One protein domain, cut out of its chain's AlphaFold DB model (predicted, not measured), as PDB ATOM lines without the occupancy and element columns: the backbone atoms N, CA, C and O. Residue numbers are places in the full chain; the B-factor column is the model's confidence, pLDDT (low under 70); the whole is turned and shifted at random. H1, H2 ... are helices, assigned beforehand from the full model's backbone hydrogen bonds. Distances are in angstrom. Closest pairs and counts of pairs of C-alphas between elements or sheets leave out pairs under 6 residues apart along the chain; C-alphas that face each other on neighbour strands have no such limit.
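Overview. This is residues 26 to 73 of the 73 residues of the protein "Transposase" of Xenorhabdus nematophila (strain ATCC 19061 / DSM 3370 / CCUG 14189 / LMG 1036 / NCIMB 9965 / AN6) (UniProt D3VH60). Three helices make this small domain: H1 runs along the longest axis, H3 packs across H1 at a steep angle, and H2 stands crosswise near the end of H1. H2 and H3 form an open V, with the turn of residues 60 and 61 at its point, and the H3 arm of the V covers part of H1 while H2 is only loosely attached. The printed part has 48 residues with three named helices, in the order H1, H2, H3, and no named strand; the class is all helix. The whole is compact, with a radius of gyration of the C-alphas of 10.1 A and spans of 29 by 20 by 16 A.

Along the chain. Find C-alpha 26 at (-62.960, -11.229, 38.483); here H1 begins, and it takes in residues 26 to 40, 20.9 A from first to last C-alpha. Its x values climb to C-alpha 40 at (-42.282, -8.899, 36.172). After the link of residues 41 to 47, look for H2 in residues 48 to 59, Arg 48 to Lys 59, 16.9 A long. Past Lys 60 and His 61, H3 takes in residues 62 to 72 and is 15.2 A long. It ends at C-alpha 72, at (-50.793, -15.449, 49.795).

Arrangement. Start with H1 and compare it with H3: the two touch, and their closest C-alphas, those of Arg 31 and Ala 70, are 5.0 A apart. Their lines stand at a steep tilt of 62 degrees, and they run opposite ways. Next compare H1 with H2: they are close but not clearly touching, and their closest C-alphas, those of Met 39 and Ile 53, are 8.0 A apart. Their lines are about perpendicular, at 87 degrees. H2 and H3 are a helical hairpin that only just touches, with 3 pairs of C-alphas within 8 A. H2 touches H3 with residues 53 to 57 alone, and the closest C-alphas are those of Gln 56 and Val 65, 6.7 A apart. They run opposite ways at a steep tilt of 38 degrees, only just past shallow. In H1 and H3 every O i to N i+4 pair is within hydrogen-bond range; in H2, 7 of 8 are.

Size, cuts and confidence. The two C-alphas farthest apart are those of Asn 26 and His 46, 29.6 A. The printed part has no cut and ends at Cys 73, the chain's last residue. The link from H1 to H2 is short, with 7 residues; the link from H2 to H3 is tight, with 2; no link is long. Read the B-factor column for the model's confidence: the mean pLDDT of the printed part is 81.6, and residue 43, residues 45 to 46 and residues 72 to 73 are under 70.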
ATOM      1  N   ASN A  26     -63.671 -12.469  38.779       77.50
ATOM      2  CA  ASN A  26     -62.960 -11.229  38.483       77.50
ATOM      3  C   ASN A  26     -61.886 -10.920  39.528       77.50
ATOM      4  O   ASN A  26     -60.767 -10.593  39.153       77.50
ATOM      5  N   LEU A  27     -62.167 -11.135  40.817       76.06
ATOM      6  CA  LEU A  27     -61.174 -10.958  41.883       76.06
ATOM      7  C   LEU A  27     -60.026 -11.962  41.762       76.06
ATOM      8  O   LEU A  27     -58.866 -11.597  41.929       76.06
ATOM      9  N   ARG A  28     -60.321 -13.221  41.413       78.56
ATOM     10  CA  ARG A  28     -59.274 -14.222  41.151       78.56
ATOM     11  C   ARG A  28     -58.409 -13.818  39.956       78.56
ATOM     12  O   ARG A  28     -57.193 -13.968  40.011       78.56
ATOM     13  N   ARG A  29     -59.026 -13.294  38.893       82.62
ATOM     14  CA  ARG A  29     -58.312 -12.818  37.702       82.62
ATOM     15  C   ARG A  29     -57.422 -11.615  38.034       82.62
ATOM     16  O   ARG A  29     -56.249 -11.630  37.678       82.62
ATOM     17  N   LEU A  30     -57.950 -10.651  38.786       85.50
ATOM     18  CA  LEU A  30     -57.223  -9.467  39.244       85.50
ATOM     19  C   LEU A  30     -56.023  -9.845  40.117       85.50
ATOM     20  O   LEU A  30     -54.907  -9.434  39.827       85.50
ATOM     21  N   ARG A  31     -56.216 -10.707  41.123       83.06
ATOM     22  CA  ARG A  31     -55.128 -11.181  41.996       83.06
ATOM     23  C   ARG A  31     -53.994 -11.840  41.211       83.06
ATOM     24  O   ARG A  31     -52.826 -11.583  41.485       83.06
ATOM     25  N   VAL A  32     -54.321 -12.652  40.205       84.81
ATOM     26  CA  VAL A  32     -53.317 -13.293  39.337       84.81
ATOM     27  C   VAL A  32     -52.608 -12.272  38.442       84.81
ATOM     28  O   VAL A  32     -51.404 -12.390  38.233       84.81
ATOM     29  N   GLN A  33     -53.309 -11.256  37.934       86.12
ATOM     30  CA  GLN A  33     -52.686 -10.173  37.165       86.12
ATOM     31  C   GLN A  33     -51.739  -9.331  38.025       86.12
ATOM     32  O   GLN A  33     -50.605  -9.096  37.612       86.12
ATOM     33  N   CYS A  34     -52.149  -8.959  39.240       85.00
ATOM     34  CA  CYS A  34     -51.286  -8.278  40.204       85.00
ATOM     35  C   CYS A  34     -50.050  -9.125  40.536       85.00
ATOM     36  O   CYS A  34     -48.935  -8.612  40.531       85.00
ATOM     37  N   ALA A  35     -50.222 -10.435  40.736       86.44
ATOM     38  CA  ALA A  35     -49.108 -11.346  40.966       86.44
ATOM     39  C   ALA A  35     -48.139 -11.425  39.778       86.44
ATOM     40  O   ALA A  35     -46.928 -11.455  39.976       86.44
ATOM     41  N   ARG A  36     -48.644 -11.418  38.539       85.31
ATOM     42  CA  ARG A  36     -47.800 -11.381  37.335       85.31
ATOM     43  C   ARG A  36     -47.044 -10.063  37.201       85.31
ATOM     44  O   ARG A  36     -45.862 -10.095  36.885       85.31
ATOM     45  N   ALA A  37     -47.692  -8.933  37.475       86.12
ATOM     46  CA  ALA A  37     -47.037  -7.625  37.481       86.12
ATOM     47  C   ALA A  37     -45.940  -7.546  38.557       86.12
ATOM     48  O   ALA A  37     -44.864  -7.012  38.303       86.12
ATOM     49  N   PHE A  38     -46.185  -8.137  39.730       83.69
ATOM     50  CA  PHE A  38     -45.182  -8.256  40.786       83.69
ATOM     51  C   PHE A  38     -43.999  -9.133  40.354       83.69
ATOM     52  O   PHE A  38     -42.855  -8.743  40.551       83.69
ATOM     53  N   MET A  39     -44.261 -10.271  39.701       82.88
ATOM     54  CA  MET A  39     -43.204 -11.143  39.173       82.88
ATOM     55  C   MET A  39     -42.387 -10.502  38.044       82.88
ATOM     56  O   MET A  39     -41.191 -10.741  37.964       82.88
ATOM     57  N   MET A  40     -42.998  -9.664  37.205       83.75
ATOM     58  CA  MET A  40     -42.282  -8.899  36.172       83.75
ATOM     59  C   MET A  40     -41.330  -7.857  36.771       83.75
ATOM     60  O   MET A  40     -40.288  -7.571  36.205       83.75
ATOM     61  N   ARG A  41     -41.678  -7.283  37.928       81.50
ATOM     62  CA  ARG A  41     -40.833  -6.311  38.644       81.50
ATOM     63  C   ARG A  41     -39.878  -6.960  39.644       81.50
ATOM     64  O   ARG A  41     -39.178  -6.256  40.364       81.50
ATOM     65  N   LEU A  42     -39.859  -8.287  39.703       77.25
ATOM     66  CA  LEU A  42     -39.120  -9.046  40.703       77.25
ATOM     67  C   LEU A  42     -37.611  -9.017  40.463       77.25
ATOM     68  O   LEU A  42     -36.858  -9.090  41.420       77.25
ATOM     69  N   GLU A  43     -37.183  -8.827  39.213       69.44
ATOM     70  CA  GLU A  43     -35.776  -8.581  38.864       69.44
ATOM     71  C   GLU A  43     -35.243  -7.261  39.437       69.44
ATOM     72  O   GLU A  43     -34.043  -7.121  39.633       69.44
ATOM     73  N   HIS A  44     -36.126  -6.302  39.735       73.94
ATOM     74  CA  HIS A  44     -35.772  -5.002  40.313       73.94
ATOM     75  C   HIS A  44     -36.105  -4.890  41.810       73.94
ATOM     76  O   HIS A  44     -35.826  -3.868  42.431       73.94
ATOM     77  N   GLN A  45     -36.732  -5.913  42.398       69.44
ATOM     78  CA  GLN A  45     -37.165  -5.925  43.794       69.44
ATOM     79  C   GLN A  45     -36.361  -6.958  44.577       69.44
ATOM     80  O   GLN A  45     -36.559  -8.158  44.415       69.44
ATOM     81  N   HIS A  46     -35.515  -6.492  45.491       69.25
ATOM     82  CA  HIS A  46     -34.735  -7.355  46.374       69.25
ATOM     83  C   HIS A  46     -35.399  -7.487  47.752       69.25
ATOM     84  O   HIS A  46     -35.883  -6.514  48.329       69.25
ATOM     85  N   GLY A  47     -35.446  -8.713  48.279       81.62
ATOM     86  CA  GLY A  47     -35.940  -9.010  49.623       81.62
ATOM     87  C   GLY A  47     -36.375 -10.465  49.793       81.62
ATOM     88  O   GLY A  47     -36.564 -11.189  48.818       81.62
ATOM     89  N   ARG A  48     -36.634 -10.875  51.041       80.81
ATOM     90  CA  ARG A  48     -36.945 -12.272  51.417       80.81
ATOM     91  C   ARG A  48     -38.081 -12.908  50.603       80.81
ATOM     92  O   ARG A  48     -38.075 -14.107  50.335       80.81
ATOM     93  N   ARG A  49     -39.077 -12.106  50.202       79.81
ATOM     94  CA  ARG A  49     -40.176 -12.549  49.325       79.81
ATOM     95  C   ARG A  49     -39.723 -12.749  47.880       79.81
ATOM     96  O   ARG A  49     -40.132 -13.730  47.272       79.81
ATOM     97  N   ALA A  50     -38.903 -11.851  47.341       83.56
ATOM     98  CA  ALA A  50     -38.382 -11.973  45.985       83.56
ATOM     99  C   ALA A  50     -37.447 -13.185  45.859       83.56
ATOM    100  O   ALA A  50     -37.610 -13.978  44.936       83.56
ATOM    101  N   GLU A  51     -36.580 -13.417  46.846       86.69
ATOM    102  CA  GLU A  51     -35.719 -14.607  46.884       86.69
ATOM    103  C   GLU A  51     -36.530 -15.908  46.925       86.69
ATOM    104  O   GLU A  51     -36.259 -16.842  46.169       86.69
ATOM    105  N   TRP A  52     -37.589 -15.968  47.745       86.25
ATOM    106  CA  TRP A  52     -38.483 -17.128  47.762       86.25
ATOM    107  C   TRP A  52     -39.155 -17.345  46.400       86.25
ATOM    108  O   TRP A  52     -39.252 -18.477  45.931       86.25
ATOM    109  N   ILE A  53     -39.590 -16.269  45.737       85.19
ATOM    110  CA  ILE A  53     -40.242 -16.342  44.425       85.19
ATOM    111  C   ILE A  53     -39.256 -16.782  43.339       85.19
ATOM    112  O   ILE A  53     -39.615 -17.644  42.542       85.19
ATOM    113  N   GLN A  54     -38.019 -16.281  43.334       86.00
ATOM    114  CA  GLN A  54     -36.955 -16.761  42.444       86.00
ATOM    115  C   GLN A  54     -36.651 -18.246  42.681       86.00
ATOM    116  O   GLN A  54     -36.616 -19.028  41.730       86.00
ATOM    117  N   ALA A  55     -36.535 -18.671  43.943       88.06
ATOM    118  CA  ALA A  55     -36.334 -20.075  44.289       88.06
ATOM    119  C   ALA A  55     -37.510 -20.966  43.843       88.06
ATOM    120  O   ALA A  55     -37.311 -22.127  43.483       88.06
ATOM    121  N   GLN A  56     -38.741 -20.443  43.846       86.81
ATOM    122  CA  GLN A  56     -39.903 -21.149  43.304       86.81
ATOM    123  C   GLN A  56     -39.949 -21.137  41.773       86.81
ATOM    124  O   GLN A  56     -40.324 -22.154  41.201       86.81
ATOM    125  N   LEU A  57     -39.556 -20.048  41.108       84.75
ATOM    126  CA  LEU A  57     -39.480 -19.954  39.643       84.75
ATOM    127  C   LEU A  57     -38.442 -20.918  39.061       84.75
ATOM    128  O   LEU A  57     -38.673 -21.493  38.004       84.75
ATOM    129  N   SER A  58     -37.349 -21.164  39.788       86.19
ATOM    130  CA  SER A  58     -36.366 -22.195  39.435       86.19
ATOM    131  C   SER A  58     -36.947 -23.618  39.499       86.19
ATOM    132  O   SER A  58     -36.531 -24.492  38.743       86.19
ATOM    133  N   LYS A  59     -37.940 -23.860  40.367       88.00
ATOM    134  CA  LYS A  59     -38.524 -25.194  40.612       88.00
ATOM    135  C   LYS A  59     -39.862 -25.433  39.907       88.00
ATOM    136  O   LYS A  59     -40.286 -26.579  39.773       88.00
ATOM    137  N   LYS A  60     -40.595 -24.375  39.556       87.81
ATOM    138  CA  LYS A  60     -41.990 -24.428  39.096       87.81
ATOM    139  C   LYS A  60     -42.252 -23.384  38.018       87.81
ATOM    140  O   LYS A  60     -41.700 -22.291  38.030       87.81
ATOM    141  N   HIS A  61     -43.210 -23.690  37.146       86.00
ATOM    142  CA  HIS A  61     -43.660 -22.765  36.111       86.00
ATOM    143  C   HIS A  61     -44.214 -21.460  36.710       86.00
ATOM    144  O   HIS A  61     -44.972 -21.474  37.686       86.00
ATOM    145  N   SER A  62     -43.921 -20.330  36.070       83.69
ATOM    146  CA  SER A  62     -44.293 -18.975  36.509       83.69
ATOM    147  C   SER A  62     -45.793 -18.797  36.787       83.69
ATOM    148  O   SER A  62     -46.174 -18.138  37.748       83.69
ATOM    149  N   ASN A  63     -46.669 -19.466  36.035       82.81
ATOM    150  CA  ASN A  63     -48.117 -19.504  36.309       82.81
ATOM    151  C   ASN A  63     -48.490 -20.120  37.674       82.81
ATOM    152  O   ASN A  63     -49.436 -19.664  38.321       82.81
ATOM    153  N   VAL A  64     -47.763 -21.148  38.120       84.94
ATOM    154  CA  VAL A  64     -47.988 -21.788  39.427       84.94
ATOM    155  C   VAL A  64     -47.572 -20.834  40.539       84.94
ATOM    156  O   VAL A  64     -48.313 -20.657  41.505       84.94
ATOM    157  N   VAL A  65     -46.438 -20.157  40.354       85.81
ATOM    158  CA  VAL A  65     -45.929 -19.146  41.285       85.81
ATOM    159  C   VAL A  65     -46.872 -17.940  41.357       85.81
ATOM    160  O   VAL A  65     -47.228 -17.518  42.454       85.81
ATOM    161  N   ALA A  66     -47.408 -17.473  40.220       84.81
ATOM    162  CA  ALA A  66     -48.446 -16.433  40.169       84.81
ATOM    163  C   ALA A  66     -49.672 -16.813  40.998       84.81
ATOM    164  O   ALA A  66     -50.239 -15.996  41.721       84.81
ATOM    165  N   CYS A  67     -50.108 -18.067  40.861       81.81
ATOM    166  CA  CYS A  67     -51.300 -18.556  41.527       81.81
ATOM    167  C   CYS A  67     -51.072 -18.746  43.029       81.81
ATOM    168  O   CYS A  67     -51.995 -18.514  43.802       81.81
ATOM    169  N   ALA A  68     -49.865 -19.143  43.441       84.44
ATOM    170  CA  ALA A  68     -49.474 -19.197  44.844       84.44
ATOM    171  C   ALA A  68     -49.427 -17.789  45.455       84.44
ATOM    172  O   ALA A  68     -50.033 -17.552  46.497       84.44
ATOM    173  N   LEU A  69     -48.806 -16.831  44.759       81.94
ATOM    174  CA  LEU A  69     -48.713 -15.441  45.204       81.94
ATOM    175  C   LEU A  69     -50.096 -14.784  45.332       81.94
ATOM    176  O   LEU A  69     -50.387 -14.127  46.324       81.94
ATOM    177  N   ALA A  70     -50.981 -15.031  44.364       82.06
ATOM    178  CA  ALA A  70     -52.357 -14.540  44.359       82.06
ATOM    179  C   ALA A  70     -53.221 -15.073  45.516       82.06
ATOM    180  O   ALA A  70     -54.292 -14.524  45.766       82.06
ATOM    181  N   ARG A  71     -52.808 -16.163  46.177       74.69
ATOM    182  CA  ARG A  71     -53.481 -16.720  47.362       74.69
ATOM    183  C   ARG A  71     -52.840 -16.265  48.672       74.69
ATOM    184  O   ARG A  71     -53.493 -16.344  49.701       74.69
ATOM    185  N   ALA A  72     -51.577 -15.846  48.629       69.19
ATOM    186  CA  ALA A  72     -50.793 -15.449  49.795       69.19
ATOM    187  C   ALA A  72     -50.982 -13.971  50.197       69.19
ATOM    188  O   ALA A  72     -50.448 -13.560  51.224       69.19
ATOM    189  N   CYS A  73     -51.699 -13.187  49.384       55.50
ATOM    190  CA  CYS A  73     -52.089 -11.798  49.637       55.50
ATOM    191  C   CYS A  73     -53.595 -11.724  49.925       55.50
ATOM    192  O   CYS A  73     -53.966 -11.157  50.971       55.50
TER     193      CYS A  73